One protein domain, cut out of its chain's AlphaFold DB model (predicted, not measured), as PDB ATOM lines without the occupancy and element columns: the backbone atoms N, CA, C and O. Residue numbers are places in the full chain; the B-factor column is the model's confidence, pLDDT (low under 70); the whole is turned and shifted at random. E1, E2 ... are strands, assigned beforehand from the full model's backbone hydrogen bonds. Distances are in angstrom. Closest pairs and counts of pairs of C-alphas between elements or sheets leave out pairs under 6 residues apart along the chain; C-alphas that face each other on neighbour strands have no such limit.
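What this domain is: This is residues 2 to 74 of the 74 residues of an uncharacterized protein of Comamonadaceae bacterium (UniProt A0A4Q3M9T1). With little regular structure, this is one twisted sheet of three long strands, while an unnamed link, residues 31 to 42, and tail, residues 52 to 74, each run back along it. The 73 printed residues hold E1, E2, E3 in chain order and no named helix; the sheet's order is E2 - E1 - E3, antiparallel, and the class is all strand, with 28 residues in named elements. The whole is elongated, 39 by 23 by 21 A, and only just compact, close to loose, with a radius of gyration of the C-alphas of 13.3 A.

How they stand to each other: Inner strand E1, residues 7 to 15, is antiparallel to edge strand E3, residues 43 to 51, at 167 degrees; N 10 and O 48 are within hydrogen-bond range, 3.0 A. Edge strand E2, residues 21 to 30, forms a hairpin with E1, at 174 degrees; N 11 and O 25 are within hydrogen-bond range, 2.9 A. E2 bends by 59 degrees at residue 24. E2 and E3 are apart.

Where its parts are: E1 begins at C-alpha 7 (18.576, 23.417, 6.727) and measures 25.8 A, E2 22.5 A. E3, 26.6 A, ends at C-alpha 51 (14.875, 24.501, 9.505).

The domain as a whole: The C-alphas farthest apart, of Glu 17 and Gln 55, are 40.0 A apart. The printed part has no cut; the link E2 to E3 is long. The pLDDT is under 70 in residues 2 to 5 and 30 to 35.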
ATOM      1  N   ALA A   2      23.356  17.344  10.968       44.94
ATOM      2  CA  ALA A   2      22.031  17.888  11.294       44.94
ATOM      3  C   ALA A   2      21.054  16.712  11.450       44.94
ATOM      4  O   ALA A   2      20.333  16.344  10.524       44.94
ATOM      5  N   ASN A   3      21.076  16.068  12.617       48.69
ATOM      6  CA  ASN A   3      20.111  15.019  12.937       48.69
ATOM      7  C   ASN A   3      18.719  15.666  13.031       48.69
ATOM      8  O   ASN A   3      18.414  16.308  14.034       48.69
ATOM      9  N   GLY A   4      17.902  15.541  11.979       52.81
ATOM     10  CA  GLY A   4      16.475  15.884  12.032       52.81
ATOM     11  C   GLY A   4      15.882  16.638  10.839       52.81
ATOM     12  O   GLY A   4      14.660  16.702  10.740       52.81
ATOM     13  N   GLY A   5      16.670  17.175   9.900       59.22
ATOM     14  CA  GLY A   5      16.095  17.783   8.694       59.22
ATOM     15  C   GLY A   5      17.010  18.759   7.968       59.22
ATOM     16  O   GLY A   5      17.919  19.341   8.552       59.22
ATOM     17  N   ALA A   6      16.734  18.942   6.679       74.75
ATOM     18  CA  ALA A   6      17.486  19.833   5.811       74.75
ATOM     19  C   ALA A   6      17.386  21.294   6.297       74.75
ATOM     20  O   ALA A   6      16.296  21.782   6.632       74.75
ATOM     21  N   VAL A   7      18.518  22.001   6.330       81.75
ATOM     22  CA  VAL A   7      18.576  23.417   6.727       81.75
ATOM     23  C   VAL A   7      18.976  24.313   5.559       81.75
ATOM     24  O   VAL A   7      19.732  23.918   4.672       81.75
ATOM     25  N   THR A   8      18.476  25.547   5.572       87.31
ATOM     26  CA  THR A   8      19.134  26.659   4.875       87.31
ATOM     27  C   THR A   8      20.158  27.254   5.818       87.31
ATOM     28  O   THR A   8      19.836  27.458   6.989       87.31
ATOM     29  N   PHE A   9      21.353  27.557   5.321       87.94
ATOM     30  CA  PHE A   9      22.382  28.194   6.131       87.94
ATOM     31  C   PHE A   9      23.115  29.302   5.381       87.94
ATOM     32  O   PHE A   9      23.206  29.277   4.149       87.94
ATOM     33  N   ASP A  10      23.647  30.250   6.149       90.19
ATOM     34  CA  ASP A  10      24.543  31.300   5.666       90.19
ATOM     35  C   ASP A  10      25.627  31.585   6.707       90.19
ATOM     36  O   ASP A  10      25.330  32.047   7.810       90.19
ATOM     37  N   ALA A  11      26.875  31.298   6.352       90.56
ATOM     38  CA  ALA A  11      28.049  31.766   7.075       90.56
ATOM     39  C   ALA A  11      28.460  33.110   6.471       90.56
ATOM     40  O   ALA A  11      28.760  33.170   5.275       90.56
ATOM     41  N   HIS A  12      28.480  34.168   7.275       92.25
ATOM     42  CA  HIS A  12      28.629  35.534   6.781       92.25
ATOM     43  C   HIS A  12      29.509  36.393   7.687       92.25
ATOM     44  O   HIS A  12      29.736  36.065   8.853       92.25
ATOM     45  N   GLY A  13      29.999  37.491   7.117       93.00
ATOM     46  CA  GLY A  13      30.776  38.503   7.817       93.00
ATOM     47  C   GLY A  13      30.378  39.908   7.378       93.00
ATOM     48  O   GLY A  13      30.049  40.119   6.212       93.00
ATOM     49  N   GLU A  14      30.430  40.853   8.306       93.69
ATOM     50  CA  GLU A  14      30.167  42.278   8.112       93.69
ATOM     51  C   GLU A  14      31.389  43.077   8.573       93.69
ATOM     52  O   GLU A  14      31.826  42.933   9.719       93.69
ATOM     53  N   GLY A  15      31.985  43.859   7.670       91.75
ATOM     54  CA  GLY A  15      33.212  44.613   7.933       91.75
ATOM     55  C   GLY A  15      32.976  45.801   8.866       91.75
ATOM     56  O   GLY A  15      32.017  46.544   8.694       91.75
ATOM     57  N   SER A  16      33.864  46.013   9.845       85.75
ATOM     58  CA  SER A  16      33.714  47.117  10.813       85.75
ATOM     59  C   SER A  16      34.194  48.477  10.298       85.75
ATOM     60  O   SER A  16      33.764  49.508  10.799       85.75
ATOM     61  N   GLU A  17      35.134  48.486   9.350       81.38
ATOM     62  CA  GLU A  17      35.779  49.714   8.850       81.38
ATOM     63  C   GLU A  17      35.140  50.232   7.554       81.38
ATOM     64  O   GLU A  17      35.199  51.420   7.248       81.38
ATOM     65  N   VAL A  18      34.495  49.340   6.801       76.94
ATOM     66  CA  VAL A  18      33.764  49.639   5.570       76.94
ATOM     67  C   VAL A  18      32.451  48.870   5.662       76.94
ATOM     68  O   VAL A  18      32.480  47.664   5.890       76.94
ATOM     69  N   ASN A  19      31.311  49.545   5.489       81.81
ATOM     70  CA  ASN A  19      29.992  48.905   5.523       81.81
ATOM     71  C   ASN A  19      29.824  47.972   4.314       81.81
ATOM     72  O   ASN A  19      29.307  48.368   3.268       81.81
ATOM     73  N   PHE A  20      30.276  46.731   4.454       88.50
ATOM     74  CA  PHE A  20      30.057  45.660   3.492       88.50
ATOM     75  C   PHE A  20      29.748  44.358   4.222       88.50
ATOM     76  O   PHE A  20      30.219  44.122   5.334       88.50
ATOM     77  N   ALA A  21      28.992  43.493   3.555       91.69
ATOM     78  CA  ALA A  21      28.697  42.152   4.025       91.69
ATOM     79  C   ALA A  21      29.097  41.130   2.962       91.69
ATOM     80  O   ALA A  21      28.880  41.342   1.765       91.69
ATOM     81  N   VAL A  22      29.654  40.005   3.399       90.88
ATOM     82  CA  VAL A  22      29.964  38.863   2.536       90.88
ATOM     83  C   VAL A  22      29.336  37.601   3.090       90.88
ATOM     84  O   VAL A  22      29.245  37.402   4.299       90.88
ATOM     85  N   SER A  23      28.964  36.707   2.182       90.88
ATOM     86  CA  SER A  23      28.678  35.324   2.531       90.88
ATOM     87  C   SER A  23      29.902  34.481   2.225       90.88
ATOM     88  O   SER A  23      30.255  34.301   1.062       90.88
ATOM     89  N   TYR A  24      30.511  33.921   3.264       87.94
ATOM     90  CA  TYR A  24      31.538  32.892   3.128       87.94
ATOM     91  C   TYR A  24      30.964  31.650   2.456       87.94
ATOM     92  O   TYR A  24      31.592  31.038   1.590       87.94
ATOM     93  N   LYS A  25      29.738  31.274   2.844       85.81
ATOM     94  CA  LYS A  25      29.034  30.156   2.227       85.81
ATOM     95  C   LYS A  25      27.542  30.224   2.481       85.81
ATOM     96  O   LYS A  25      27.100  30.385   3.612       85.81
ATOM     97  N   LYS A  26      26.789  29.936   1.424       87.56
ATOM     98  CA  LYS A  26      25.352  29.684   1.470       87.56
ATOM     99  C   LYS A  26      25.055  28.259   1.037       87.56
ATOM    100  O   LYS A  26      25.755  27.698   0.186       87.56
ATOM    101  N   GLY A  27      24.004  27.693   1.609       82.88
ATOM    102  CA  GLY A  27      23.498  26.393   1.203       82.88
ATOM    103  C   GLY A  27      22.011  26.245   1.465       82.88
ATOM    104  O   GLY A  27      21.424  26.889   2.338       82.88
ATOM    105  N   VAL A  28      21.412  25.373   0.667       79.44
ATOM    106  CA  VAL A  28      20.005  25.000   0.718       79.44
ATOM    107  C   VAL A  28      19.940  23.493   0.898       79.44
ATOM    108  O   VAL A  28      20.713  22.772   0.280       79.44
ATOM    109  N   GLU A  29      19.028  23.042   1.757       74.62
ATOM    110  CA  GLU A  29      18.745  21.620   1.980       74.62
ATOM    111  C   GLU A  29      19.960  20.797   2.429       74.62
ATOM    112  O   GLU A  29      20.059  19.596   2.186       74.62
ATOM    113  N   ALA A  30      20.882  21.424   3.155       67.88
ATOM    114  CA  ALA A  30      22.037  20.712   3.673       67.88
ATOM    115  C   ALA A  30      21.627  19.790   4.827       67.88
ATOM    116  O   ALA A  30      21.046  20.238   5.818       67.88
ATOM    117  N   LEU A  31      21.951  18.501   4.692       59.72
ATOM    118  CA  LEU A  31      21.776  17.479   5.733       59.72
ATOM    119  C   LEU A  31      22.962  17.442   6.710       59.72
ATOM    120  O   LEU A  31      22.840  16.999   7.851       59.72
ATOM    121  N   GLN A  32      24.126  17.912   6.266       60.75
ATOM    122  CA  GLN A  32      25.337  18.038   7.065       60.75
ATOM    123  C   GLN A  32      26.143  19.237   6.567       60.75
ATOM    124  O   GLN A  32      26.173  19.520   5.369       60.75
ATOM    125  N   TYR A  33      26.794  19.931   7.494       62.97
ATOM    126  CA  TYR A  33      27.793  20.938   7.174       62.97
ATOM    127  C   TYR A  33      28.889  20.888   8.235       62.97
ATOM    128  O   TYR A  33      28.608  21.051   9.420       62.97
ATOM    129  N   GLU A  34      30.118  20.640   7.797       60.78
ATOM    130  CA  GLU A  34      31.323  20.659   8.619       60.78
ATOM    131  C   GLU A  34      32.388  21.423   7.841       60.78
ATOM    132  O   GLU A  34      32.901  20.914   6.846       60.78
ATOM    133  N   ARG A  35      32.652  22.674   8.236       64.56
ATOM    134  CA  ARG A  35      33.758  23.491   7.717       64.56
ATOM    135  C   ARG A  35      34.162  24.566   8.717       64.56
ATOM    136  O   ARG A  35      33.353  25.008   9.532       64.56
ATOM    137  N   VAL A  36      35.400  25.020   8.566       70.06
ATOM    138  CA  VAL A  36      35.976  26.170   9.265       70.06
ATOM    139  C   VAL A  36      35.523  27.462   8.575       70.06
ATOM    140  O   VAL A  36      35.605  27.573   7.352       70.06
ATOM    141  N   LEU A  37      35.028  28.424   9.356       79.88
ATOM    142  CA  LEU A  37      34.933  29.830   8.954       79.88
ATOM    143  C   LEU A  37      36.183  30.514   9.503       79.88
ATOM    144  O   LEU A  37      36.345  30.601  10.718       79.88
ATOM    145  N   GLU A  38      37.055  30.977   8.614       86.38
ATOM    146  CA  GLU A  38      38.199  31.813   8.971       86.38
ATOM    147  C   GLU A  38      37.849  33.275   8.681       86.38
ATOM    148  O   GLU A  38      37.436  33.621   7.571       86.38
ATOM    149  N   ALA A  39      37.938  34.131   9.700       88.25
ATOM    150  CA  ALA A  39      37.570  35.535   9.581       88.25
ATOM    151  C   ALA A  39      38.574  36.268   8.679       88.25
ATOM    152  O   ALA A  39      39.682  36.589   9.093       88.25
ATOM    153  N   ALA A  40      38.170  36.562   7.441       88.06
ATOM    154  CA  ALA A  40      39.038  37.207   6.451       88.06
ATOM    155  C   ALA A  40      39.320  38.702   6.728       88.06
ATOM    156  O   ALA A  40      40.148  39.307   6.055       88.06
ATOM    157  N   PHE A  41      38.602  39.319   7.671       91.31
ATOM    158  CA  PHE A  41      38.704  40.741   8.009       91.31
ATOM    159  C   PHE A  41      38.144  41.023   9.412       91.31
ATOM    160  O   PHE A  41      37.425  40.204   9.993       91.31
ATOM    161  N   LYS A  42      38.440  42.213   9.952       91.06
ATOM    162  CA  LYS A  42      37.857  42.692  11.214       91.06
ATOM    163  C   LYS A  42      36.379  43.026  11.042       91.06
ATOM    164  O   LYS A  42      36.006  43.749  10.120       91.06
ATOM    165  N   GLY A  43      35.553  42.525  11.950       92.25
ATOM    166  CA  GLY A  43      34.120  42.755  11.881       92.25
ATOM    167  C   GLY A  43      33.304  41.729  12.645       92.25
ATOM    168  O   GLY A  43      33.837  40.948  13.440       92.25
ATOM    169  N   HIS A  44      32.001  41.742  12.398       92.62
ATOM    170  CA  HIS A  44      31.083  40.752  12.937       92.62
ATOM    171  C   HIS A  44      31.027  39.549  12.011       92.62
ATOM    172  O   HIS A  44      30.863  39.697  10.808       92.62
ATOM    173  N   HIS A  45      31.136  38.356  12.584       92.25
ATOM    174  CA  HIS A  45      31.088  37.098  11.849       92.25
ATOM    175  C   HIS A  45      30.068  36.191  12.503       92.25
ATOM    176  O   HIS A  45      29.939  36.171  13.731       92.25
ATOM    177  N   GLY A  46      29.329  35.450  11.689       90.88
ATOM    178  CA  GLY A  46      28.222  34.680  12.208       90.88
ATOM    179  C   GLY A  46      27.702  33.628  11.257       90.88
ATOM    180  O   GLY A  46      28.123  33.473  10.109       90.88
ATOM    181  N   TRP A  47      26.737  32.896  11.790       90.44
ATOM    182  CA  TRP A  47      26.049  31.837  11.093       90.44
ATOM    183  C   TRP A  47      24.553  32.011  11.276       90.44
ATOM    184  O   TRP A  47      24.062  32.310  12.365       90.44
ATOM    185  N   TYR A  48      23.832  31.767  10.196       89.12
ATOM    186  CA  TYR A  48      22.391  31.648  10.179       89.12
ATOM    187  C   TYR A  48      22.011  30.212   9.832       89.12
ATOM    188  O   TYR A  48      22.596  29.627   8.919       89.12
ATOM    189  N   TRP A  49      20.993  29.673  10.505       88.19
ATOM    190  CA  TRP A  49      20.362  28.405  10.145       88.19
ATOM    191  C   TRP A  49      18.842  28.524  10.217       88.19
ATOM    192  O   TRP A  49      18.289  29.040  11.187       88.19
ATOM    193  N   LYS A  50      18.150  27.973   9.218       87.81
ATOM    194  CA  LYS A  50      16.689  27.850   9.193       87.81
ATOM    195  C   LYS A  50      16.290  26.417   8.883       87.81
ATOM    196  O   LYS A  50      16.648  25.889   7.829       87.81
ATOM    197  N   LYS A  51      15.495  25.808   9.767       87.19
ATOM    198  CA  LYS A  51      14.875  24.501   9.505       87.19
ATOM    199  C   LYS A  51      13.883  24.606   8.340       87.19
ATOM    200  O   LYS A  51      13.095  25.552   8.292       87.19
ATOM    201  N   ARG A  52      13.893  23.636   7.420       82.44
ATOM    202  CA  ARG A  52      12.897  23.539   6.331       82.44
ATOM    203  C   ARG A  52      11.688  22.659   6.673       82.44
ATOM    204  O   ARG A  52      10.729  22.632   5.913       82.44
ATOM    205  N   GLY A  53      11.714  21.974   7.816       80.88
ATOM    206  CA  GLY A  53      10.653  21.071   8.261       80.88
ATOM    207  C   GLY A  53      10.111  21.397   9.652       80.88
ATOM    208  O   GLY A  53      10.552  22.330  10.324       80.88
ATOM    209  N   LYS A  54       9.138  20.592  10.088       83.06
ATOM    210  CA  LYS A  54       8.555  20.680  11.438       83.06
ATOM    211  C   LYS A  54       9.423  20.014  12.505       83.06
ATOM    212  O   LYS A  54       9.274  20.331  13.679       83.06
ATOM    213  N   GLN A  55      10.316  19.119  12.091       81.94
ATOM    214  CA  GLN A  55      11.204  18.419  13.004       81.94
ATOM    215  C   GLN A  55      12.226  19.384  13.620       81.94
ATOM    216  O   GLN A  55      12.707  20.296  12.933       81.94
ATOM    217  N   PRO A  56      12.544  19.225  14.914       82.81
ATOM    218  CA  PRO A  56      13.606  19.987  15.545       82.81
ATOM    219  C   PRO A  56      14.953  19.646  14.897       82.81
ATOM    220  O   PRO A  56      15.187  18.520  14.465       82.81
ATOM    221  N   VAL A  57      15.846  20.634  14.850       80.50
ATOM    222  CA  VAL A  57      17.220  20.462  14.373       80.50
ATOM    223  C   VAL A  57      18.161  20.826  15.512       80.50
ATOM    224  O   VAL A  57      18.007  21.884  16.124       80.50
ATOM    225  N   LYS A  58      19.137  19.959  15.784       83.19
ATOM    226  CA  LYS A  58      20.245  20.253  16.696       83.19
ATOM    227  C   LYS A  58      21.398  20.867  15.902       83.19
ATOM    228  O   LYS A  58      21.825  20.289  14.904       83.19
ATOM    229  N   ILE A  59      21.895  22.014  16.357       81.88
ATOM    230  CA  ILE A  59      23.089  22.667  15.814       81.88
ATOM    231  C   ILE A  59      24.172  22.627  16.887       81.88
ATOM    232  O   ILE A  59      23.946  23.054  18.017       81.88
ATOM    233  N   GLU A  60      25.336  22.109  16.518       84.25
ATOM    234  CA  GLU A  60      26.549  22.149  17.327       84.25
ATOM    235  C   GLU A  60      27.558  23.021  16.589       84.25
ATOM    236  O   GLU A  60      27.842  22.792  15.414       84.25
ATOM    237  N   LEU A  61      28.050  24.051  17.273       83.25
ATOM    238  CA  LEU A  61      29.028  24.985  16.743       83.25
ATOM    239  C   LEU A  61      30.237  24.981  17.673       83.25
ATOM    240  O   LEU A  61      30.103  25.270  18.860       83.25
ATOM    241  N   THR A  62      31.403  24.681  17.111       86.00
ATOM    242  CA  THR A  62      32.688  24.806  17.800       86.00
ATOM    243  C   THR A  62      33.437  25.971  17.175       86.00
ATOM    244  O   THR A  62      33.590  26.016  15.955       86.00
ATOM    245  N   THR A  63      33.882  26.918  17.995       86.00
ATOM    246  CA  THR A  63      34.614  28.102  17.536       86.00
ATOM    247  C   THR A  63      35.900  28.255  18.345       86.00
ATOM    248  O   THR A  63      35.916  27.982  19.544       86.00
ATOM    249  N   VAL A  64      36.979  28.682  17.689       87.31
ATOM    250  CA  VAL A  64      38.262  29.017  18.326       87.31
ATOM    251  C   VAL A  64      38.727  30.414  17.911       87.31
ATOM    252  O   VAL A  64      38.517  30.817  16.765       87.31
ATOM    253  N   GLY A  65      39.322  31.161  18.840       87.69
ATOM    254  CA  GLY A  65      39.836  32.510  18.593       87.69
ATOM    255  C   GLY A  65      39.547  33.491  19.726       87.69
ATOM    256  O   GLY A  65      38.947  33.139  20.743       87.69
ATOM    257  N   GLU A  66      39.984  34.733  19.534       88.50
ATOM    258  CA  GLU A  66      39.704  35.838  20.449       88.50
ATOM    259  C   GLU A  66      38.363  36.481  20.088       88.50
ATOM    260  O   GLU A  66      38.172  36.999  18.987       88.50
ATOM    261  N   TYR A  67      37.419  36.448  21.027       89.69
ATOM    262  CA  TYR A  67      36.088  37.017  20.839       89.69
ATOM    263  C   TYR A  67      35.861  38.169  21.803       89.69
ATOM    264  O   TYR A  67      36.033  38.016  23.009       89.69
ATOM    265  N   ALA A  68      35.354  39.288  21.287       91.56
ATOM    266  CA  ALA A  68      34.772  40.316  22.144       91.56
ATOM    267  C   ALA A  68      33.438  39.841  22.753       91.56
ATOM    268  O   ALA A  68      33.129  40.139  23.901       91.56
ATOM    269  N   SER A  69      32.627  39.107  21.978       91.69
ATOM    270  CA  SER A  69      31.390  38.475  22.454       91.69
ATOM    271  C   SER A  69      30.884  37.417  21.470       91.69
ATOM    272  O   SER A  69      31.162  37.500  20.275       91.69
ATOM    273  N   ILE A  70      30.084  36.468  21.966       89.50
ATOM    274  CA  ILE A  70      29.258  35.566  21.152       89.50
ATOM    275  C   ILE A  70      27.798  35.843  21.504       89.50
ATOM    276  O   ILE A  70      27.415  35.788  22.673       89.50
ATOM    277  N   LYS A  71      26.977  36.153  20.497       90.00
ATOM    278  CA  LYS A  71      25.556  36.471  20.681       90.00
ATOM    279  C   LYS A  71      24.693  35.467  19.933       90.00
ATOM    280  O   LYS A  71      24.927  35.193  18.760       90.00
ATOM    281  N   ARG A  72      23.652  34.969  20.604       88.62
ATOM    282  CA  ARG A  72      22.547  34.269  19.946       88.62
ATOM    283  C   ARG A  72      21.443  35.280  19.657       88.62
ATOM    284  O   ARG A  72      20.846  35.800  20.595       88.62
ATOM    285  N   VAL A  73      21.184  35.536  18.379       80.50
ATOM    286  CA  VAL A  73      20.087  36.397  17.917       80.50
ATOM    287  C   VAL A  73      18.919  35.495  17.506       80.50
ATOM    288  O   VAL A  73      19.148  34.483  16.842       80.50
ATOM    289  N   LEU A  74      17.707  35.807  17.977       70.75
ATOM    290  CA  LEU A  74      16.468  35.069  17.681       70.75
ATOM    291  C   LEU A  74      15.645  35.794  16.617       70.75
ATOM    292  O   LEU A  74      15.593  37.041  16.691       70.75
TER     293      LEU A  74